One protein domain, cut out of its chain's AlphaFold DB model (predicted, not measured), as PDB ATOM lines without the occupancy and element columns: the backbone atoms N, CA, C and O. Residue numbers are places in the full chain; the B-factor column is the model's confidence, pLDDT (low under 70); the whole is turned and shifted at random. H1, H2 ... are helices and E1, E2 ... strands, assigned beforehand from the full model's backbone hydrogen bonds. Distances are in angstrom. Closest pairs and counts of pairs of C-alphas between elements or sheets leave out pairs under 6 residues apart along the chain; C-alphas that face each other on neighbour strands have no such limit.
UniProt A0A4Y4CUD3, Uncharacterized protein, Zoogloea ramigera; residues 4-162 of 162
ATOM      1  N   GLU A   4      10.376  -6.175   7.150       88.94
ATOM      2  CA  GLU A   4       9.214  -6.955   7.565       88.94
ATOM      3  C   GLU A   4       8.129  -7.045   6.477       88.94
ATOM      4  O   GLU A   4       7.512  -8.101   6.325       88.94
ATOM      5  N   ASP A   5       7.958  -6.003   5.649       93.38
ATOM      6  CA  ASP A   5       7.050  -6.026   4.488       93.38
ATOM      7  C   ASP A   5       7.449  -7.166   3.530       93.38
ATOM      8  O   ASP A   5       6.624  -7.962   3.067       93.38
ATOM      9  N   GLY A   6       8.758  -7.296   3.289       93.94
ATOM     10  CA  GLY A   6       9.333  -8.367   2.481       93.94
ATOM     11  C   GLY A   6       9.184  -9.746   3.128       93.94
ATOM     12  O   GLY A   6       8.955 -10.732   2.421       93.94
ATOM     13  N   HIS A   7       9.276  -9.842   4.458       96.31
ATOM     14  CA  HIS A   7       9.039 -11.094   5.182       96.31
ATOM     15  C   HIS A   7       7.590 -11.567   5.044       96.31
ATOM     16  O   HIS A   7       7.376 -12.738   4.717       96.31
ATOM     17  N   ALA A   8       6.616 -10.666   5.195       97.50
ATOM     18  CA  ALA A   8       5.201 -10.980   5.010       97.50
ATOM     19  C   ALA A   8       4.914 -11.457   3.579       97.50
ATOM     20  O   ALA A   8       4.309 -12.513   3.383       97.50
ATOM     21  N   ALA A   9       5.432 -10.749   2.572       97.62
ATOM     22  CA  ALA A   9       5.288 -11.144   1.171       97.62
ATOM     23  C   ALA A   9       5.936 -12.505   0.865       97.62
ATOM     24  O   ALA A   9       5.387 -13.318   0.120       97.62
ATOM     25  N   ASN A  10       7.106 -12.785   1.445       96.56
ATOM     26  CA  ASN A  10       7.781 -14.069   1.275       96.56
ATOM     27  C   ASN A  10       7.039 -15.213   1.973       96.56
ATOM     28  O   ASN A  10       6.992 -16.312   1.419       96.56
ATOM     29  N   PHE A  11       6.464 -14.974   3.155       96.81
ATOM     30  CA  PHE A  11       5.596 -15.940   3.826       96.81
ATOM     31  C   PHE A  11       4.386 -16.264   2.944       96.81
ATOM     32  O   PHE A  11       4.212 -17.420   2.558       96.81
ATOM     33  N   ALA A  12       3.645 -15.240   2.514       97.12
ATOM     34  CA  ALA A  12       2.503 -15.383   1.615       97.12
ATOM     35  C   ALA A  12       2.843 -16.161   0.336       97.12
ATOM     36  O   ALA A  12       2.100 -17.063  -0.051       97.12
ATOM     37  N   ARG A  13       3.996 -15.869  -0.284       96.12
ATOM     38  CA  ARG A  13       4.463 -16.583  -1.479       96.12
ATOM     39  C   ARG A  13       4.762 -18.056  -1.199       96.12
ATOM     40  O   ARG A  13       4.416 -18.912  -2.000       96.12
ATOM     41  N   LYS A  14       5.433 -18.374  -0.090       93.38
ATOM     42  CA  LYS A  14       5.801 -19.762   0.239       93.38
ATOM     43  C   LYS A  14       4.578 -20.624   0.552       93.38
ATOM     44  O   LYS A  14       4.611 -21.825   0.297       93.38
ATOM     45  N   MET A  15       3.527 -20.025   1.108       93.38
ATOM     46  CA  MET A  15       2.334 -20.753   1.540       93.38
ATOM     47  C   MET A  15       1.291 -20.961   0.427       93.38
ATOM     48  O   MET A  15       0.262 -21.583   0.667       93.38
ATOM     49  N   SER A  16       1.549 -20.504  -0.805       88.62
ATOM     50  CA  SER A  16       0.665 -20.749  -1.961       88.62
ATOM     51  C   SER A  16       0.797 -22.148  -2.568       88.62
ATOM     52  O   SER A  16       0.124 -22.464  -3.543       88.62
ATOM     53  N   SER A  17       1.677 -22.996  -2.025       87.81
ATOM     54  CA  SER A  17       1.720 -24.417  -2.369       87.81
ATOM     55  C   SER A  17       0.715 -25.189  -1.520       87.81
ATOM     56  O   SER A  17       0.756 -25.085  -0.293       87.81
ATOM     57  N   VAL A  18      -0.093 -26.047  -2.150       81.75
ATOM     58  CA  VAL A  18      -1.070 -26.927  -1.473       81.75
ATOM     59  C   VAL A  18      -0.440 -27.866  -0.438       81.75
ATOM     60  O   VAL A  18      -1.119 -28.344   0.463       81.75
ATOM     61  N   THR A  19       0.863 -28.129  -0.555       84.94
ATOM     62  CA  THR A  19       1.632 -28.965   0.380       84.94
ATOM     63  C   THR A  19       2.227 -28.186   1.550       84.94
ATOM     64  O   THR A  19       2.855 -28.783   2.426       84.94
ATOM     65  N   SER A  20       2.091 -26.859   1.570       86.38
ATOM     66  CA  SER A  20       2.624 -26.040   2.655       86.38
ATOM     67  C   SER A  20       1.778 -26.188   3.920       86.38
ATOM     68  O   SER A  20       0.558 -26.345   3.863       86.38
ATOM     69  N   SER A  21       2.430 -26.115   5.080       87.31
ATOM     70  CA  SER A  21       1.785 -26.343   6.379       87.31
ATOM     71  C   SER A  21       0.669 -25.347   6.699       87.31
ATOM     72  O   SER A  21      -0.226 -25.671   7.470       87.31
ATOM     73  N   GLU A  22       0.714 -24.146   6.119       93.00
ATOM     74  CA  GLU A  22      -0.260 -23.077   6.378       93.00
ATOM     75  C   GLU A  22      -1.274 -22.906   5.240       93.00
ATOM     76  O   GLU A  22      -2.184 -22.091   5.367       93.00
ATOM     77  N   TYR A  23      -1.168 -23.669   4.142       91.50
ATOM     78  CA  TYR A  23      -2.071 -23.525   2.995       91.50
ATOM     79  C   TYR A  23      -3.535 -23.674   3.404       91.50
ATOM     80  O   TYR A  23      -4.357 -22.814   3.094       91.50
ATOM     81  N   ALA A  24      -3.864 -24.752   4.121       92.06
ATOM     82  CA  ALA A  24      -5.234 -25.017   4.556       92.06
ATOM     83  C   ALA A  24      -5.751 -23.919   5.498       92.06
ATOM     84  O   ALA A  24      -6.910 -23.520   5.403       92.06
ATOM     85  N   ASN A  25      -4.872 -23.404   6.358       94.25
ATOM     86  CA  ASN A  25      -5.188 -22.346   7.307       94.25
ATOM     87  C   ASN A  25      -5.511 -21.030   6.578       94.25
ATOM     88  O   ASN A  25      -6.626 -20.525   6.683       94.25
ATOM     89  N   LEU A  26      -4.590 -20.540   5.738       95.62
ATOM     90  CA  LEU A  26      -4.796 -19.336   4.919       95.62
ATOM     91  C   LEU A  26      -6.002 -19.469   3.985       95.62
ATOM     92  O   LEU A  26      -6.761 -18.522   3.820       95.62
ATOM     93  N   SER A  27      -6.216 -20.651   3.403       94.69
ATOM     94  CA  SER A  27      -7.351 -20.908   2.509       94.69
ATOM     95  C   SER A  27      -8.701 -20.834   3.226       94.69
ATOM     96  O   SER A  27      -9.688 -20.440   2.601       94.69
ATOM     97  N   GLY A  28      -8.758 -21.204   4.511       94.06
ATOM     98  CA  GLY A  28      -9.986 -21.230   5.311       94.06
ATOM     99  C   GLY A  28     -10.397 -19.878   5.901       94.06
ATOM    100  O   GLY A  28     -11.585 -19.652   6.139       94.06
ATOM    101  N   MET A  29      -9.446 -18.965   6.105       95.62
ATOM    102  CA  MET A  29      -9.696 -17.636   6.678       95.62
ATOM    103  C   MET A  29     -10.522 -16.726   5.753       95.62
ATOM    104  O   MET A  29     -10.727 -17.008   4.567       95.62
ATOM    105  N   MET A  30     -11.030 -15.609   6.278       95.88
ATOM    106  CA  MET A  30     -11.449 -14.495   5.418       95.88
ATOM    107  C   MET A  30     -10.219 -13.875   4.746       95.88
ATOM    108  O   MET A  30      -9.126 -13.934   5.304       95.88
ATOM    109  N   CYS A  31     -10.382 -13.298   3.553       97.31
ATOM    110  CA  CYS A  31      -9.252 -12.815   2.752       97.31
ATOM    111  C   CYS A  31      -8.414 -11.757   3.476       97.31
ATOM    112  O   CYS A  31      -7.188 -11.854   3.511       97.31
ATOM    113  N   TRP A  32      -9.063 -10.818   4.161       97.56
ATOM    114  CA  TRP A  32      -8.386  -9.834   5.005       97.56
ATOM    115  C   TRP A  32      -7.718 -10.456   6.239       97.56
ATOM    116  O   TRP A  32      -6.586 -10.105   6.567       97.56
ATOM    117  N   ASP A  33      -8.345 -11.436   6.892       97.19
ATOM    118  CA  ASP A  33      -7.741 -12.103   8.053       97.19
ATOM    119  C   ASP A  33      -6.503 -12.919   7.650       97.19
ATOM    120  O   ASP A  33      -5.504 -12.923   8.368       97.19
ATOM    121  N   ALA A  34      -6.518 -13.539   6.467       97.56
ATOM    122  CA  ALA A  34      -5.371 -14.251   5.906       97.56
ATOM    123  C   ALA A  34      -4.186 -13.306   5.628       97.56
ATOM    124  O   ALA A  34      -3.031 -13.639   5.917       97.56
ATOM    125  N   VAL A  35      -4.453 -12.100   5.117       98.06
ATOM    126  CA  VAL A  35      -3.421 -11.065   4.942       98.06
ATOM    127  C   VAL A  35      -2.895 -10.581   6.295       98.06
ATOM    128  O   VAL A  35      -1.680 -10.514   6.491       98.06
ATOM    129  N   MET A  36      -3.776 -10.313   7.261       97.81
ATOM    130  CA  MET A  36      -3.381  -9.919   8.617       97.81
ATOM    131  C   MET A  36      -2.555 -11.017   9.310       97.81
ATOM    132  O   MET A  36      -1.594 -10.729  10.025       97.81
ATOM    133  N   TYR A  37      -2.849 -12.288   9.032       97.88
ATOM    134  CA  TYR A  37      -2.083 -13.426   9.535       97.88
ATOM    135  C   TYR A  37      -0.657 -13.456   8.976       97.88
ATOM    136  O   TYR A  37       0.286 -13.811   9.686       97.88
ATOM    137  N   CYS A  38      -0.460 -13.009   7.731       98.19
ATOM    138  CA  CYS A  38       0.880 -12.827   7.175       98.19
ATOM    139  C   CYS A  38       1.679 -11.768   7.955       98.19
ATOM    140  O   CYS A  38       2.882 -11.950   8.142       98.19
ATOM    141  N   ALA A  39       1.032 -10.709   8.459       98.00
ATOM    142  CA  ALA A  39       1.682  -9.710   9.315       98.00
ATOM    143  C   ALA A  39       2.129 -10.311  10.657       98.00
ATOM    144  O   ALA A  39       3.266 -10.093  11.079       98.00
ATOM    145  N   LEU A  40       1.271 -11.120  11.292       97.81
ATOM    146  CA  LEU A  40       1.604 -11.858  12.516       97.81
ATOM    147  C   LEU A  40       2.810 -12.784  12.293       97.81
ATOM    148  O   LEU A  40       3.767 -12.775  13.063       97.81
ATOM    149  N   LYS A  41       2.801 -13.556  11.203       97.06
ATOM    150  CA  LYS A  41       3.885 -14.496  10.870       97.06
ATOM    151  C   LYS A  41       5.189 -13.806  10.485       97.06
ATOM    152  O   LYS A  41       6.254 -14.389  10.668       97.06
ATOM    153  N   ALA A  42       5.113 -12.579   9.978       96.38
ATOM    154  CA  ALA A  42       6.271 -11.736   9.712       96.38
ATOM    155  C   ALA A  42       6.815 -11.026  10.964       96.38
ATOM    156  O   ALA A  42       7.887 -10.432  10.883       96.38
ATOM    157  N   GLY A  43       6.104 -11.087  12.098       96.94
ATOM    158  CA  GLY A  43       6.481 -10.410  13.341       96.94
ATOM    159  C   GLY A  43       6.152  -8.914  13.379       96.94
ATOM    160  O   GLY A  43       6.597  -8.234  14.295       96.94
ATOM    161  N   ILE A  44       5.367  -8.405  12.422       97.50
ATOM    162  CA  ILE A  44       4.955  -6.988  12.352       97.50
ATOM    163  C   ILE A  44       3.998  -6.639  13.492       97.50
ATOM    164  O   ILE A  44       4.015  -5.537  14.042       97.50
ATOM    165  N   ILE A  45       3.127  -7.588  13.825       97.88
ATOM    166  CA  ILE A  45       2.183  -7.501  14.934       97.88
ATOM    167  C   ILE A  45       2.324  -8.744  15.807       97.88
ATOM    168  O   ILE A  45       2.665  -9.819  15.318       97.88
ATOM    169  N   ASP A  46       2.053  -8.596  17.101       97.62
ATOM    170  CA  ASP A  46       1.980  -9.720  18.031       97.62
ATOM    171  C   ASP A  46       0.571 -10.338  18.057       97.62
ATOM    172  O   ASP A  46      -0.380  -9.803  17.480       97.62
ATOM    173  N   GLN A  47       0.424 -11.477  18.744       97.69
ATOM    174  CA  GLN A  47      -0.865 -12.168  18.862       97.69
ATOM    175  C   GLN A  47      -1.932 -11.271  19.504       97.69
ATOM    176  O   GLN A  47      -3.064 -11.228  19.042       97.69
ATOM    177  N   LYS A  48      -1.561 -10.492  20.529       97.56
ATOM    178  CA  LYS A  48      -2.485  -9.586  21.222       97.56
ATOM    179  C   LYS A  48      -3.065  -8.538  20.271       97.56
ATOM    180  O   LYS A  48      -4.242  -8.197  20.367       97.56
ATOM    181  N   LYS A  49      -2.238  -7.988  19.382       97.38
ATOM    182  CA  LYS A  49      -2.664  -7.032  18.367       97.38
ATOM    183  C   LYS A  49      -3.462  -7.728  17.265       97.38
ATOM    184  O   LYS A  49      -4.491  -7.184  16.888       97.38
ATOM    185  N   PHE A  50      -3.055  -8.915  16.817       97.00
ATOM    186  CA  PHE A  50      -3.824  -9.721  15.863       97.00
ATOM    187  C   PHE A  50      -5.249 -10.012  16.363       97.00
ATOM    188  O   PHE A  50      -6.197  -9.840  15.610       97.00
ATOM    189  N   ASP A  51      -5.412 -10.355  17.644       96.25
ATOM    190  CA  ASP A  51      -6.721 -10.639  18.249       96.25
ATOM    191  C   ASP A  51      -7.598  -9.381  18.421       96.25
ATOM    192  O   ASP A  51      -8.819  -9.479  18.547       96.25
ATOM    193  N   ARG A  52      -6.981  -8.192  18.479       96.62
ATOM    194  CA  ARG A  52      -7.678  -6.906  18.651       96.62
ATOM    195  C   ARG A  52      -8.086  -6.280  17.319       96.62
ATOM    196  O   ARG A  52      -9.145  -5.658  17.255       96.62
ATOM    197  N   LEU A  53      -7.199  -6.334  16.328       96.00
ATOM    198  CA  LEU A  53      -7.406  -5.689  15.036       96.00
ATOM    199  C   LEU A  53      -8.433  -6.457  14.206       96.00
ATOM    200  O   LEU A  53      -8.626  -7.662  14.348       96.00
ATOM    201  N   ARG A  54      -9.086  -5.728  13.314       95.44
ATOM    202  CA  ARG A  54     -10.104  -6.234  12.408       95.44
ATOM    203  C   ARG A  54      -9.617  -6.099  10.979       95.44
ATOM    204  O   ARG A  54      -9.489  -4.983  10.487       95.44
ATOM    205  N   GLY A  55      -9.372  -7.211  10.286       91.56
ATOM    206  CA  GLY A  55      -8.840  -7.162   8.920       91.56
ATOM    207  C   GLY A  55      -9.717  -6.354   7.951       91.56
ATOM    208  O   GLY A  55      -9.189  -5.661   7.089       91.56
ATOM    209  N   ASP A  56     -11.040  -6.362   8.144       93.94
ATOM    210  CA  ASP A  56     -12.012  -5.627   7.324       93.94
ATOM    211  C   ASP A  56     -12.014  -4.100   7.541       93.94
ATOM    212  O   ASP A  56     -12.712  -3.377   6.832       93.94
ATOM    213  N   GLN A  57     -11.271  -3.599   8.532       93.75
ATOM    214  CA  GLN A  57     -11.252  -2.181   8.922       93.75
ATOM    215  C   GLN A  57      -9.830  -1.624   9.055       93.75
ATOM    216  O   GLN A  57      -9.574  -0.457   8.757       93.75
ATOM    217  N   ASP A  58      -8.900  -2.456   9.514       95.38
ATOM    218  CA  ASP A  58      -7.573  -2.047   9.948       95.38
ATOM    219  C   ASP A  58      -6.473  -2.335   8.922       95.38
ATOM    220  O   ASP A  58      -5.356  -1.865   9.126       95.38
ATOM    221  N   LEU A  59      -6.735  -3.026   7.808       95.50
ATOM    222  CA  LEU A  59      -5.733  -3.207   6.750       95.50
ATOM    223  C   LEU A  59      -5.510  -1.910   5.965       95.50
ATOM    224  O   LEU A  59      -4.555  -1.180   6.242       95.50
ATOM    225  N   VAL A  60      -6.406  -1.592   5.030       96.75
ATOM    226  CA  VAL A  60      -6.320  -0.403   4.178       96.75
ATOM    227  C   VAL A  60      -7.544   0.484   4.405       96.75
ATOM    228  O   VAL A  60      -8.672   0.016   4.526       96.75
ATOM    229  N   ALA A  61      -7.334   1.794   4.455       95.25
ATOM    230  CA  ALA A  61      -8.399   2.786   4.463       95.25
ATOM    231  C   ALA A  61      -8.712   3.273   3.039       95.25
ATOM    232  O   ALA A  61      -7.838   3.348   2.178       95.25
ATOM    233  N   LEU A  62      -9.945   3.730   2.792       94.88
ATOM    234  CA  LEU A  62     -10.323   4.347   1.506       94.88
ATOM    235  C   LEU A  62      -9.450   5.551   1.113       94.88
ATOM    236  O   LEU A  62      -9.312   5.859  -0.074       94.88
ATOM    237  N   THR A  63      -8.900   6.238   2.116       95.44
ATOM    238  CA  THR A  63      -8.015   7.400   1.977       95.44
ATOM    239  C   THR A  63      -6.553   7.028   1.740       95.44
ATOM    240  O   THR A  63      -5.739   7.928   1.543       95.44
ATOM    241  N   ASP A  64      -6.205   5.739   1.780       97.19
ATOM    242  CA  ASP A  64      -4.856   5.278   1.464       97.19
ATOM    243  C   ASP A  64      -4.562   5.393  -0.041       97.19
ATOM    244  O   ASP A  64      -5.352   5.884  -0.853       97.19
ATOM    245  N   PHE A  65      -3.366   4.964  -0.434       97.81
ATOM    246  CA  PHE A  65      -2.858   5.163  -1.780       97.81
ATOM    247  C   PHE A  65      -3.668   4.375  -2.815       97.81
ATOM    248  O   PHE A  65      -3.878   3.172  -2.680       97.81
ATOM    249  N   ALA A  66      -4.053   5.034  -3.904       98.00
ATOM    250  CA  ALA A  66      -4.667   4.369  -5.046       98.00
ATOM    251  C   ALA A  66      -3.663   3.484  -5.807       98.00
ATOM    252  O   ALA A  66      -2.500   3.862  -5.997       98.00
ATOM    253  N   VAL A  67      -4.127   2.336  -6.310       98.19
ATOM    254  CA  VAL A  67      -3.414   1.566  -7.342       98.19
ATOM    255  C   VAL A  67      -3.981   1.962  -8.702       98.19
ATOM    256  O   VAL A  67      -5.012   1.454  -9.124       98.19
ATOM    257  N   ALA A  68      -3.319   2.903  -9.377       96.75
ATOM    258  CA  ALA A  68      -3.781   3.467 -10.645       96.75
ATOM    259  C   ALA A  68      -3.394   2.588 -11.852       96.75
ATOM    260  O   ALA A  68      -2.466   2.898 -12.608       96.75
ATOM    261  N   GLY A  69      -4.103   1.476 -12.020       97.81
ATOM    262  CA  GLY A  69      -4.061   0.656 -13.221       97.81
ATOM    263  C   GLY A  69      -2.946  -0.393 -13.230       97.81
ATOM    264  O   GLY A  69      -2.153  -0.502 -12.287       97.81
ATOM    265  N   PRO A  70      -2.828  -1.142 -14.341       98.00
ATOM    266  CA  PRO A  70      -1.943  -2.301 -14.436       98.00
ATOM    267  C   PRO A  70      -0.469  -1.926 -14.231       98.00
ATOM    268  O   PRO A  70       0.247  -2.564 -13.468       98.00
ATOM    269  N   ASN A  71      -0.015  -0.806 -14.801       97.94
ATOM    270  CA  ASN A  71       1.369  -0.346 -14.641       97.94
ATOM    271  C   ASN A  71       1.715   0.056 -13.195       97.94
ATOM    272  O   ASN A  71       2.867  -0.078 -12.774       97.94
ATOM    273  N   ALA A  72       0.754   0.591 -12.436       97.88
ATOM    274  CA  ALA A  72       0.951   0.872 -11.016       97.88
ATOM    275  C   ALA A  72       0.993  -0.432 -10.211       97.88
ATOM    276  O   ALA A  72       1.896  -0.602  -9.394       97.88
ATOM    277  N   MET A  73       0.091  -1.372 -10.512       98.38
ATOM    278  CA  MET A  73       0.069  -2.706  -9.909       98.38
ATOM    279  C   MET A  73       1.379  -3.473 -10.160       98.38
ATOM    280  O   MET A  73       1.951  -4.042  -9.231       98.38
ATOM    281  N   TYR A  74       1.925  -3.424 -11.381       98.31
ATOM    282  CA  TYR A  74       3.200  -4.061 -11.731       98.31
ATOM    283  C   TYR A  74       4.381  -3.543 -10.900       98.31
ATOM    284  O   TYR A  74       5.243  -4.314 -10.477       98.31
ATOM    285  N   ARG A  75       4.415  -2.228 -10.657       97.75
ATOM    286  CA  ARG A  75       5.482  -1.552  -9.900       97.75
ATOM    287  C   ARG A  75       5.304  -1.635  -8.389       97.75
ATOM    288  O   ARG A  75       6.185  -1.174  -7.668       97.75
ATOM    289  N   LEU A  76       4.184  -2.177  -7.915       97.06
ATOM    290  CA  LEU A  76       3.899  -2.234  -6.496       97.06
ATOM    291  C   LEU A  76       4.941  -3.102  -5.780       97.06
ATOM    292  O   LEU A  76       5.272  -4.216  -6.199       97.06
ATOM    293  N   GLU A  77       5.481  -2.547  -4.701       96.75
ATOM    294  CA  GLU A  77       6.489  -3.205  -3.888       96.75
ATOM    295  C   GLU A  77       5.877  -4.394  -3.120       96.75
ATOM    296  O   GLU A  77       4.776  -4.257  -2.569       96.75
ATOM    297  N   PRO A  78       6.572  -5.550  -3.040       98.06
ATOM    298  CA  PRO A  78       6.180  -6.636  -2.149       98.06
ATOM    299  C   PRO A  78       5.884  -6.145  -0.728       98.06
ATOM    300  O   PRO A  78       6.621  -5.322  -0.189       98.06
ATOM    301  N   GLY A  79       4.822  -6.677  -0.127       98.00
ATOM    302  CA  GLY A  79       4.399  -6.342   1.230       98.00
ATOM    303  C   GLY A  79       3.417  -5.173   1.314       98.00
ATOM    304  O   GLY A  79       3.004  -4.809   2.407       98.00
ATOM    305  N   ASN A  80       2.979  -4.603   0.189       98.50
ATOM    306  CA  ASN A  80       1.776  -3.772   0.197       98.50
ATOM    307  C   ASN A  80       0.527  -4.657   0.295       98.50
ATOM    308  O   ASN A  80       0.368  -5.589  -0.495       98.50
ATOM    309  N   VAL A  81      -0.366  -4.341   1.229       98.50
ATOM    310  CA  VAL A  81      -1.737  -4.857   1.241       98.50
ATOM    311  C   VAL A  81      -2.528  -4.150   0.151       98.50
ATOM    312  O   VAL A  81      -2.323  -2.958  -0.077       98.50
ATOM    313  N   ILE A  82      -3.394  -4.884  -0.538       98.69
ATOM    314  CA  ILE A  82      -4.255  -4.393  -1.608       98.69
ATOM    315  C   ILE A  82      -5.686  -4.743  -1.235       98.69
ATOM    316  O   ILE A  82      -6.043  -5.921  -1.251       98.69
ATOM    317  N   ASP A  83      -6.493  -3.725  -0.969       98.38
ATOM    318  CA  ASP A  83      -7.905  -3.892  -0.651       98.38
ATOM    319  C   ASP A  83      -8.771  -3.363  -1.797       98.38
ATOM    320  O   ASP A  83      -8.470  -2.347  -2.441       98.38
ATOM    321  N   PHE A  84      -9.863  -4.079  -2.039       98.38
ATOM    322  CA  PHE A  84     -10.850  -3.803  -3.071       98.38
ATOM    323  C   PHE A  84     -12.148  -3.364  -2.407       98.38
ATOM    324  O   PHE A  84     -12.701  -4.107  -1.597       98.38
ATOM    325  N   PHE A  85     -12.652  -2.185  -2.760       97.94
ATOM    326  CA  PHE A  85     -13.805  -1.571  -2.106       97.94
ATOM    327  C   PHE A  85     -14.982  -1.390  -3.055       97.94
ATOM    328  O   PHE A  85     -14.824  -0.858  -4.152       97.94
ATOM    329  N   GLU A  86     -16.178  -1.736  -2.591       95.62
ATOM    330  CA  GLU A  86     -17.448  -1.342  -3.197       95.62
ATOM    331  C   GLU A  86     -18.036  -0.193  -2.368       95.62
ATOM    332  O   GLU A  86     -18.501  -0.375  -1.240       95.62
ATOM    333  N   GLY A  87     -17.948   1.033  -2.890       93.00
ATOM    334  CA  GLY A  87     -18.239   2.227  -2.098       93.00
ATOM    335  C   GLY A  87     -17.288   2.335  -0.902       93.00
ATOM    336  O   GLY A  87     -16.085   2.494  -1.089       93.00
ATOM    337  N   ALA A  88     -17.830   2.255   0.317       92.75
ATOM    338  CA  ALA A  88     -17.048   2.293   1.555       92.75
ATOM    339  C   ALA A  88     -16.784   0.917   2.185       92.75
ATOM    340  O   ALA A  88     -16.129   0.834   3.221       92.75
ATOM    341  N   GLN A  89     -17.302  -0.155   1.584       93.94
ATOM    342  CA  GLN A  89     -17.192  -1.502   2.123       93.94
ATOM    343  C   GLN A  89     -16.052  -2.257   1.445       93.94
ATOM    344  O   GLN A  89     -15.981  -2.305   0.216       93.94
ATOM    345  N   ILE A  90     -15.192  -2.890   2.241       95.88
ATOM    346  CA  ILE A  90     -14.208  -3.835   1.720       95.88
ATOM    347  C   ILE A  90     -14.911  -5.087   1.180       95.88
ATOM    348  O   ILE A  90     -15.797  -5.664   1.812       95.88
ATOM    349  N   VAL A  91     -14.508  -5.498  -0.013       96.38
ATOM    350  CA  VAL A  91     -14.969  -6.713  -0.688       96.38
ATOM    351  C   VAL A  91     -13.897  -7.790  -0.634       96.38
ATOM    352  O   VAL A  91     -14.222  -8.961  -0.462       96.38
ATOM    353  N   HIS A  92     -12.632  -7.403  -0.801       97.88
ATOM    354  CA  HIS A  92     -11.522  -8.343  -0.882       97.88
ATOM    355  C   HIS A  92     -10.208  -7.716  -0.432       97.88
ATOM    356  O   HIS A  92     -10.042  -6.506  -0.561       97.88
ATOM    357  N   ALA A  93      -9.274  -8.549   0.021       98.38
ATOM    358  CA  ALA A  93      -7.923  -8.152   0.400       98.38
ATOM    359  C   ALA A  93      -6.902  -9.167  -0.124       98.38
ATOM    360  O   ALA A  93      -7.134 -10.377  -0.084       98.38
ATOM    361  N   MET A  94      -5.756  -8.682  -0.595       98.62
ATOM    362  CA  MET A  94      -4.637  -9.510  -1.051       98.62
ATOM    363  C   MET A  94      -3.303  -8.902  -0.616       98.62
ATOM    364  O   MET A  94      -3.184  -7.691  -0.439       98.62
ATOM    365  N   LEU A  95      -2.264  -9.730  -0.483       98.69
ATOM    366  CA  LEU A  95      -0.912  -9.264  -0.169       98.69
ATOM    367  C   LEU A  95      -0.042  -9.250  -1.424       98.69
ATOM    368  O   LEU A  95       0.202 -10.293  -2.033       98.69
ATOM    369  N   CYS A  96       0.470  -8.079  -1.801       98.50
ATOM    370  CA  CYS A  96       1.392  -7.944  -2.919       98.50
ATOM    371  C   CYS A  96       2.659  -8.771  -2.674       98.50
ATOM    372  O   CYS A  96       3.364  -8.588  -1.678       98.50
ATOM    373  N   VAL A  97       2.995  -9.631  -3.633       98.19
ATOM    374  CA  VAL A  97       4.258 -10.381  -3.663       98.19
ATOM    375  C   VAL A  97       5.187  -9.877  -4.776       98.19
ATOM    376  O   VAL A  97       6.185 -10.523  -5.092       98.19
ATOM    377  N   GLY A  98       4.905  -8.695  -5.329       96.88
ATOM    378  CA  GLY A  98       5.735  -7.964  -6.289       96.88
ATOM    379  C   GLY A  98       5.478  -8.303  -7.754       96.88
ATOM    380  O   GLY A  98       4.931  -9.351  -8.084       96.88
ATOM    381  N   ARG A  99       5.930  -7.409  -8.645       97.19
ATOM    382  CA  ARG A  99       5.840  -7.554 -10.112       97.19
ATOM    383  C   ARG A  99       4.411  -7.794 -10.614       97.19
ATOM    384  O   ARG A  99       4.197  -8.614 -11.499       97.19
ATOM    385  N   GLY A 100       3.436  -7.105 -10.026       97.75
ATOM    386  CA  GLY A 100       2.023  -7.257 -10.385       97.75
ATOM    387  C   GLY A 100       1.327  -8.452  -9.742       97.75
ATOM    388  O   GLY A 100       0.119  -8.594  -9.899       97.75
ATOM    389  N   LEU A 101       2.057  -9.279  -8.991       98.62
ATOM    390  CA  LEU A 101       1.516 -10.467  -8.352       98.62
ATOM    391  C   LEU A 101       1.023 -10.165  -6.934       98.62
ATOM    392  O   LEU A 101       1.664  -9.421  -6.182       98.62
ATOM    393  N   ALA A 102      -0.069 -10.810  -6.537       98.56
ATOM    394  CA  ALA A 102      -0.547 -10.802  -5.160       98.56
ATOM    395  C   ALA A 102      -1.051 -12.181  -4.739       98.56
ATOM    396  O   ALA A 102      -1.546 -12.945  -5.565       98.56
ATOM    397  N   ALA A 103      -0.904 -12.482  -3.452       98.25
ATOM    398  CA  ALA A 103      -1.398 -13.701  -2.840       98.25
ATOM    399  C   ALA A 103      -2.704 -13.434  -2.078       98.25
ATOM    400  O   ALA A 103      -2.821 -12.414  -1.394       98.25
ATOM    401  N   GLY A 104      -3.665 -14.343  -2.199       97.56
ATOM    402  CA  GLY A 104      -4.985 -14.234  -1.578       97.56
ATOM    403  C   GLY A 104      -5.758 -15.547  -1.666       97.56
ATOM    404  O   GLY A 104      -5.378 -16.447  -2.419       97.56
ATOM    405  N   ASN A 105      -6.853 -15.660  -0.921       96.31
ATOM    406  CA  ASN A 105      -7.834 -16.743  -1.041       96.31
ATOM    407  C   ASN A 105      -9.225 -16.172  -1.324       96.31
ATOM    408  O   ASN A 105      -9.487 -15.042  -0.939       96.31
ATOM    409  N   LYS A 106     -10.137 -16.962  -1.911       93.38
ATOM    410  CA  LYS A 106     -11.510 -16.519  -2.265       93.38
ATOM    411  C   LYS A 106     -11.498 -15.374  -3.287       93.38
ATOM    412  O   LYS A 106     -12.173 -14.358  -3.137       93.38
ATOM    413  N   ASN A 107     -10.643 -15.512  -4.296       93.38
ATOM    414  CA  ASN A 107     -10.277 -14.423  -5.200       93.38
ATOM    415  C   ASN A 107     -11.327 -14.150  -6.285       93.38
ATOM    416  O   ASN A 107     -11.322 -13.082  -6.897       93.38
ATOM    417  N   ASP A 108     -12.279 -15.059  -6.486       91.25
ATOM    418  CA  ASP A 108     -13.372 -14.901  -7.448       91.25
ATOM    419  C   ASP A 108     -14.197 -13.619  -7.212       91.25
ATOM    420  O   ASP A 108     -14.737 -13.043  -8.159       91.25
ATOM    421  N   CYS A 109     -14.189 -13.095  -5.980       92.00
ATOM    422  CA  CYS A 109     -14.774 -11.807  -5.599       92.00
ATOM    423  C   CYS A 109     -14.262 -10.607  -6.421       92.00
ATOM    424  O   CYS A 109     -14.989  -9.617  -6.553       92.00
ATOM    425  N   VAL A 110     -13.045 -10.696  -6.971       95.75
ATOM    426  CA  VAL A 110     -12.416  -9.670  -7.824       95.75
ATOM    427  C   VAL A 110     -12.346 -10.080  -9.302       95.75
ATOM    428  O   VAL A 110     -11.721  -9.397 -10.110       95.75
ATOM    429  N   GLY A 111     -13.015 -11.178  -9.673       94.44
ATOM    430  CA  GLY A 111     -13.148 -11.642 -11.055       94.44
ATOM    431  C   GLY A 111     -11.992 -12.492 -11.583       94.44
ATOM    432  O   GLY A 111     -11.960 -12.773 -12.779       94.44
ATOM    433  N   VAL A 112     -11.057 -12.911 -10.724       95.69
ATOM    434  CA  VAL A 112      -9.905 -13.750 -11.088       95.69
ATOM    435  C   VAL A 112      -9.639 -14.818 -10.028       95.69
ATOM    436  O   VAL A 112      -9.920 -14.612  -8.856       95.69
ATOM    437  N   GLY A 113      -9.039 -15.941 -10.422       94.88
ATOM    438  CA  GLY A 113      -8.686 -17.014  -9.489       94.88
ATOM    439  C   GLY A 113      -9.880 -17.833  -8.997       94.88
ATOM    440  O   GLY A 113     -10.945 -17.864  -9.617       94.88
ATOM    441  N   HIS A 114      -9.669 -18.544  -7.894       91.94
ATOM    442  CA  HIS A 114     -10.574 -19.547  -7.357       91.94
ATOM    443  C   HIS A 114     -11.306 -19.067  -6.097       91.94
ATOM    444  O   HIS A 114     -10.791 -18.306  -5.275       91.94
ATOM    445  N   TRP A 115     -12.511 -19.611  -5.911       87.31
ATOM    446  CA  TRP A 115     -13.350 -19.412  -4.724       87.31
ATOM    447  C   TRP A 115     -12.766 -20.017  -3.436       87.31
ATOM    448  O   TRP A 115     -13.133 -19.616  -2.334       87.31
ATOM    449  N   VAL A 116     -11.843 -20.977  -3.551       87.19
ATOM    450  CA  VAL A 116     -11.158 -21.635  -2.430       87.19
ATOM    451  C   VAL A 116      -9.696 -21.851  -2.795       87.19
ATOM    452  O   VAL A 116      -9.389 -22.267  -3.909       87.19
ATOM    453  N   GLY A 117      -8.814 -21.640  -1.817       92.81
ATOM    454  CA  GLY A 117      -7.378 -21.870  -1.949       92.81
ATOM    455  C   GLY A 117      -6.573 -20.580  -1.873       92.81
ATOM    456  O   GLY A 117      -6.944 -19.580  -2.478       92.81
ATOM    457  N   TRP A 118      -5.483 -20.603  -1.109       96.81
ATOM    458  CA  TRP A 118      -4.497 -19.529  -1.079       96.81
ATOM    459  C   TRP A 118      -3.575 -19.644  -2.296       96.81
ATOM    460  O   TRP A 118      -2.786 -20.580  -2.407       96.81
ATOM    461  N   GLU A 119      -3.663 -18.694  -3.215       96.88
ATOM    462  CA  GLU A 119      -2.964 -18.729  -4.501       96.88
ATOM    463  C   GLU A 119      -2.322 -17.377  -4.821       96.88
ATOM    464  O   GLU A 119      -2.610 -16.368  -4.180       96.88
ATOM    465  N   ILE A 120      -1.442 -17.365  -5.824       97.81
ATOM    466  CA  ILE A 120      -0.820 -16.148  -6.350       97.81
ATOM    467  C   ILE A 120      -1.426 -15.847  -7.714       97.81
ATOM    468  O   ILE A 120      -1.393 -16.698  -8.602       97.81
ATOM    469  N   LEU A 121      -1.908 -14.620  -7.893       98.19
ATOM    470  CA  LEU A 121      -2.529 -14.152  -9.128       98.19
ATOM    471  C   LEU A 121      -1.773 -12.962  -9.711       98.19
ATOM    472  O   LEU A 121      -1.226 -12.139  -8.973       98.19
ATOM    473  N   ASP A 122      -1.777 -12.859 -11.038       98.19
ATOM    474  CA  ASP A 122      -1.262 -11.698 -11.765       98.19
ATOM    475  C   ASP A 122      -2.330 -10.606 -11.843       98.19
ATOM    476  O   ASP A 122      -3.123 -10.526 -12.778       98.19
ATOM    477  N   LEU A 123      -2.354  -9.738 -10.837       98.31
ATOM    478  CA  LEU A 123      -3.329  -8.657 -10.768       98.31
ATOM    479  C   LEU A 123      -3.066  -7.556 -11.799       98.31
ATOM    480  O   LEU A 123      -3.983  -6.824 -12.171       98.31
ATOM    481  N   SER A 124      -1.824  -7.416 -12.267       97.75
ATOM    482  CA  SER A 124      -1.497  -6.442 -13.307       97.75
ATOM    483  C   SER A 124      -2.174  -6.809 -14.622       97.75
ATOM    484  O   SER A 124      -2.705  -5.929 -15.289       97.75
ATOM    485  N   ASN A 125      -2.166  -8.089 -14.996       97.56
ATOM    486  CA  ASN A 125      -2.619  -8.510 -16.322       97.56
ATOM    487  C   ASN A 125      -3.977  -9.220 -16.330       97.56
ATOM    488  O   ASN A 125      -4.602  -9.291 -17.386       97.56
ATOM    489  N   SER A 126      -4.442  -9.759 -15.200       97.31
ATOM    490  CA  SER A 126      -5.689 -10.537 -15.152       97.31
ATOM    491  C   SER A 126      -6.902  -9.749 -14.658       97.31
ATOM    492  O   SER A 126      -8.025 -10.136 -14.969       97.31
ATOM    493  N   LEU A 127      -6.718  -8.652 -13.916       97.81
ATOM    494  CA  LEU A 127      -7.847  -7.824 -13.483       97.81
ATOM    495  C   LEU A 127      -8.412  -6.991 -14.641       97.81
ATOM    496  O   LEU A 127      -7.670  -6.459 -15.470       97.81
ATOM    497  N   ALA A 128      -9.732  -6.794 -14.645       97.44
ATOM    498  CA  ALA A 128     -10.423  -5.940 -15.610       97.44
ATOM    499  C   ALA A 128     -10.327  -4.448 -15.226       97.44
ATOM    500  O   ALA A 128     -11.323  -3.808 -14.867       97.44
ATOM    501  N   TRP A 129      -9.112  -3.899 -15.284       97.94
ATOM    502  CA  TRP A 129      -8.817  -2.483 -15.031       97.94
ATOM    503  C   TRP A 129      -9.621  -1.544 -15.936       97.94
ATOM    504  O   TRP A 129      -9.735  -1.769 -17.142       97.94
ATOM    505  N   GLN A 130     -10.151  -0.462 -15.365       97.31
ATOM    506  CA  GLN A 130     -10.958   0.508 -16.106       97.31
ATOM    507  C   GLN A 130     -10.105   1.658 -16.649       97.31
ATOM    508  O   GLN A 130      -9.453   2.379 -15.900       97.31
ATOM    509  N   ALA A 131     -10.163   1.893 -17.962       91.94
ATOM    510  CA  ALA A 131      -9.402   2.972 -18.600       91.94
ATOM    511  C   ALA A 131      -9.876   4.379 -18.180       91.94
ATOM    512  O   ALA A 131      -9.062   5.289 -18.050       91.94
ATOM    513  N   ALA A 132     -11.184   4.557 -17.961       91.94
ATOM    514  CA  ALA A 132     -11.783   5.848 -17.606       91.94
ATOM    515  C   ALA A 132     -11.700   6.183 -16.103       91.94
ATOM    516  O   ALA A 132     -11.853   7.343 -15.728       91.94
ATOM    517  N   ALA A 133     -11.458   5.182 -15.253       92.62
ATOM    518  CA  ALA A 133     -11.351   5.308 -13.802       92.62
ATOM    519  C   ALA A 133     -10.171   4.435 -13.330       92.62
ATOM    520  O   ALA A 133     -10.365   3.281 -12.946       92.62
ATOM    521  N   PRO A 134      -8.932   4.942 -13.439       90.38
ATOM    522  CA  PRO A 134      -7.725   4.115 -13.430       90.38
ATOM    523  C   PRO A 134      -7.452   3.417 -12.097       90.38
ATOM    524  O   PRO A 134      -6.670   2.476 -12.064       90.38
ATOM    525  N   ASP A 135      -8.075   3.841 -11.003       96.62
ATOM    526  CA  ASP A 135      -7.986   3.212  -9.687       96.62
ATOM    527  C   ASP A 135      -9.127   2.221  -9.408       96.62
ATOM    528  O   ASP A 135      -9.379   1.880  -8.250       96.62
ATOM    529  N   THR A 136      -9.814   1.760 -10.457       98.00
ATOM    530  CA  THR A 136     -10.917   0.805 -10.354       98.00
ATOM    531  C   THR A 136     -10.755  -0.401 -11.271       98.00
ATOM    532  O   THR A 136     -10.110  -0.349 -12.326       98.00
ATOM    533  N   ILE A 137     -11.411  -1.490 -10.875       98.19
ATOM    534  CA  ILE A 137     -11.620  -2.684 -11.692       98.19
ATOM    535  C   ILE A 137     -13.116  -2.970 -11.828       98.19
ATOM    536  O   ILE A 137     -13.905  -2.602 -10.959       98.19
ATOM    537  N   SER A 138     -13.499  -3.658 -12.901       97.38
ATOM    538  CA  SER A 138     -14.806  -4.312 -12.983       97.38
ATOM    539  C   SER A 138     -14.689  -5.738 -12.453       97.38
ATOM    540  O   SER A 138     -13.747  -6.451 -12.796       97.38
ATOM    541  N   ALA A 139     -15.629  -6.154 -11.612       96.75
ATOM    542  CA  ALA A 139     -15.660  -7.486 -11.020       96.75
ATOM    543  C   ALA A 139     -17.095  -8.036 -10.973       96.75
ATOM    544  O   ALA A 139     -18.053  -7.256 -11.015       96.75
ATOM    545  N   PRO A 140     -17.279  -9.363 -10.859       93.44
ATOM    546  CA  PRO A 140     -18.593  -9.955 -10.660       93.44
ATOM    547  C   PRO A 140     -19.274  -9.427  -9.392       93.44
ATOM    548  O   PRO A 140     -18.638  -9.219  -8.355       93.44
ATOM    549  N   SER A 141     -20.589  -9.235  -9.475       89.31
ATOM    550  CA  SER A 141     -21.451  -8.980  -8.321       89.31
ATOM    551  C   SER A 141     -22.398 -10.166  -8.140       89.31
ATOM    552  O   SER A 141     -23.060 -10.538  -9.113       89.31
ATOM    553  N   PRO A 142     -22.543 -10.721  -6.921       80.81
ATOM    554  CA  PRO A 142     -23.492 -11.806  -6.666       80.81
ATOM    555  C   PRO A 142     -24.946 -11.455  -7.017       80.81
ATOM    556  O   PRO A 142     -25.742 -12.351  -7.279       80.81
ATOM    557  N   THR A 143     -25.303 -10.164  -7.021       83.44
ATOM    558  CA  THR A 143     -26.692  -9.704  -7.197       83.44
ATOM    559  C   THR A 143     -26.911  -8.798  -8.407       83.44
ATOM    560  O   THR A 143     -28.047  -8.667  -8.852       83.44
ATOM    561  N   HIS A 144     -25.864  -8.172  -8.955       76.94
ATOM    562  CA  HIS A 144     -25.999  -7.136  -9.994       76.94
ATOM    563  C   HIS A 144     -25.224  -7.439 -11.290       76.94
ATOM    564  O   HIS A 144     -25.089  -6.576 -12.156       76.94
ATOM    565  N   GLY A 145     -24.697  -8.658 -11.442       88.62
ATOM    566  CA  GLY A 145     -23.903  -9.073 -12.602       88.62
ATOM    567  C   GLY A 145     -22.466  -8.560 -12.532       88.62
ATOM    568  O   GLY A 145     -21.548  -9.349 -12.331       88.62
ATOM    569  N   THR A 146     -22.265  -7.243 -12.626       93.19
ATOM    570  CA  THR A 146     -20.943  -6.601 -12.491       93.19
ATOM    571  C   THR A 146     -20.997  -5.394 -11.562       93.19
ATOM    572  O   THR A 146     -22.044  -4.768 -11.406       93.19
ATOM    573  N   ARG A 147     -19.864  -5.073 -10.939       95.12
ATOM    574  CA  ARG A 147     -19.667  -3.924 -10.049       95.12
ATOM    575  C   ARG A 147     -18.291  -3.309 -10.267       95.12
ATOM    576  O   ARG A 147     -17.375  -3.984 -10.737       95.12
ATOM    577  N   LEU A 148     -18.156  -2.041  -9.897       96.06
ATOM    578  CA  LEU A 148     -16.874  -1.346  -9.879       96.06
ATOM    579  C   LEU A 148     -16.273  -1.418  -8.480       96.06
ATOM    580  O   LEU A 148     -16.938  -1.065  -7.506       96.06
ATOM    581  N   LEU A 149     -15.017  -1.851  -8.398       98.00
ATOM    582  CA  LEU A 149     -14.267  -1.903  -7.150       98.00
ATOM    583  C   LEU A 149     -13.114  -0.905  -7.192       98.00
ATOM    584  O   LEU A 149     -12.301  -0.946  -8.116       98.00
ATOM    585  N   LEU A 150     -13.032  -0.032  -6.190       98.25
ATOM    586  CA  LEU A 150     -11.882   0.842  -5.958       98.25
ATOM    587  C   LEU A 150     -10.723   0.020  -5.403       98.25
ATOM    588  O   LEU A 150     -10.918  -0.774  -4.487       98.25
ATOM    589  N   VAL A 151      -9.515   0.247  -5.913       98.50
ATOM    590  CA  VAL A 151      -8.308  -0.450  -5.458       98.50
ATOM    591  C   VAL A 151      -7.441   0.509  -4.651       98.50
ATOM    592  O   VAL A 151      -6.985   1.551  -5.149       98.50
ATOM    593  N   ARG A 152      -7.218   0.170  -3.383       98.56
ATOM    594  CA  ARG A 152      -6.363   0.926  -2.461       98.56
ATOM    595  C   ARG A 152      -5.274   0.029  -1.911       98.56
ATOM    596  O   ARG A 152      -5.399  -1.192  -1.902       98.56
ATOM    597  N   ARG A 153      -4.185   0.645  -1.465       98.31
ATOM    598  CA  ARG A 153      -3.057  -0.069  -0.881       98.31
ATOM    599  C   ARG A 153      -2.386   0.717   0.226       98.31
ATOM    600  O   ARG A 153      -2.309   1.944   0.171       98.31
ATOM    601  N   CYS A 154      -1.750  -0.006   1.135       97.62
ATOM    602  CA  CYS A 154      -0.764   0.529   2.068       97.62
ATOM    603  C   CYS A 154       0.313  -0.536   2.364       97.62
ATOM    604  O   CYS A 154       0.083  -1.723   2.122       97.62
ATOM    605  N   PRO A 155       1.508  -0.156   2.846       97.88
ATOM    606  CA  PRO A 155       2.478  -1.123   3.356       97.88
ATOM    607  C   PRO A 155       1.911  -1.890   4.558       97.88
ATOM    608  O   PRO A 155       1.375  -1.277   5.480       97.88
ATOM    609  N   ILE A 156       2.065  -3.215   4.589       98.00
ATOM    610  CA  ILE A 156       1.541  -4.058   5.675       98.00
ATOM    611  C   ILE A 156       2.160  -3.716   7.040       98.00
ATOM    612  O   ILE A 156       1.497  -3.841   8.069       98.00
ATOM    613  N   SER A 157       3.389  -3.189   7.061       97.19
ATOM    614  CA  SER A 157       4.024  -2.651   8.269       97.19
ATOM    615  C   SER A 157       3.254  -1.511   8.942       97.19
ATOM    616  O   SER A 157       3.486  -1.246  10.120       97.19
ATOM    617  N   TYR A 158       2.291  -0.867   8.273       96.25
ATOM    618  CA  TYR A 158       1.471   0.174   8.905       96.25
ATOM    619  C   TYR A 158       0.605  -0.371  10.050       96.25
ATOM    620  O   TYR A 158       0.294   0.369  10.986       96.25
ATOM    621  N   LEU A 159       0.296  -1.674  10.052       95.44
ATOM    622  CA  LEU A 159      -0.390  -2.348  11.161       95.44
ATOM    623  C   LEU A 159       0.375  -2.242  12.491       95.44
ATOM    624  O   LEU A 159      -0.234  -2.238  13.567       95.44
ATOM    625  N   ALA A 160       1.702  -2.089  12.449       94.19
ATOM    626  CA  ALA A 160       2.515  -1.893  13.646       94.19
ATOM    627  C   ALA A 160       2.119  -0.624  14.425       94.19
ATOM    628  O   ALA A 160       2.292  -0.582  15.644       94.19
ATOM    629  N   TYR A 161       1.496   0.360  13.766       92.50
ATOM    630  CA  TYR A 161       1.123   1.650  14.354       92.50
ATOM    631  C   TYR A 161      -0.372   1.791  14.690       92.50
ATOM    632  O   TYR A 161      -0.776   2.840  15.185       92.50
ATOM    633  N   LYS A 162      -1.184   0.753  14.444       89.12
ATOM    634  CA  LYS A 162      -2.619   0.713  14.790       89.12
ATOM    635  C   LYS A 162      -2.901   0.144  16.185       89.12
ATOM    636  O   LYS A 162      -2.020  -0.535  16.757       89.12
TER     637      LYS A 162
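AT A GLANCE: This is residues 4 to 162 of the 162 residues of an uncharacterized protein of Zoogloea ramigera (UniProt A0A4Y4CUD3). What does one see first? A six-stranded sheet, curled like part of a barrel, has two helices over one face: H1 across the strands and H3 along them. H4 and H5 pack on H3, H6 is on the sheet's other face, and the hairpin of E5 and E6 makes the end of the sheet away from H4. What are the parts and the size? The printed part has 159 residues with nine named helices and six named strands, H1 H2 H3 H4 H5 H6 E1 E2 E3 H7 E4 H8 E5 E6 H9, of mixed class; the sheet runs E4 E3 E2 E1 E6 E5, antiparallel throughout. It is compact, radius of gyration of the C-alphas 14.2 A, and spans 41 by 33 by 30 A.

IN THESE COORDINATES: What comes first? H1, residues 4 to 14, begins with C-alpha 4 at (9.214, -6.955, 7.565) and is 15.1 A long. H2 is residues 23 to 28, H3 31 to 41 with 15.5 A, H4 47 to 52, H5 55 to 58 and H6 70 to 75. What follows? E1, 80 to 86, E2, 89 to 98, and E3, 101 to 104, make a meander, each strand the antiparallel neighbour of the one before; E2, 25.3 A long, bends by 50 degrees at residue 92. H7 is 107 to 110, E4 119 to 122, H8 123 to 126 and E5 136 to 141. E6, 145 to 155, is 31.8 A long, and H9, 156 to 161, ends with C-alpha 161 at (1.123, 1.650, 14.354).

HOW THE PARTS SIT: Which helices touch? H3 is the hub: it touches H1 at Cys 38 and Ala 8, C-alphas 5.2 A apart, at a steep tilt of 65 degrees, H4 in a hairpin at Leu 40 and Phe 50, 6.7 A, and H5 at Trp 32 and Gly 55, 4.8 A. It only just touches H2, its hairpin partner, and H9, each with 3 pairs of C-alphas within 8 A. How do they meet the sheet? H1 and H3 are on the same face, as is H7, and H6 is on the opposite face; H2, H5, H8 and H9 only graze the sheet. Which backbone atoms pair? Within hydrogen-bond range are N 121 and O 102 for E4 and E3, 2.9 A, N 103 and O 95 for E3 and E2, 2.8 A, N 94 and O 82 for E2 and E1, 2.9 A, N 83 and O 152 for E1 and E6, 2.9 A, and N 147 and O 139 for E6 and E5, 2.8 A. Every O i to N i+4 pair is within range in H1, H2, H3, H4 and H6, but 0 of 2 in H9, where 3 of 3 O i to N i+3 pairs are; H5, H7 and H8 are too short for an i+4 pair.

THE WHOLE: How far does it reach? The two C-alphas farthest apart, of Lys 48 and Ala 132, are 42.8 A apart. Is it unbroken and confident? The printed part has no cut, the link from H5 to H6 is long, and no printed residue is under 70 in pLDDT.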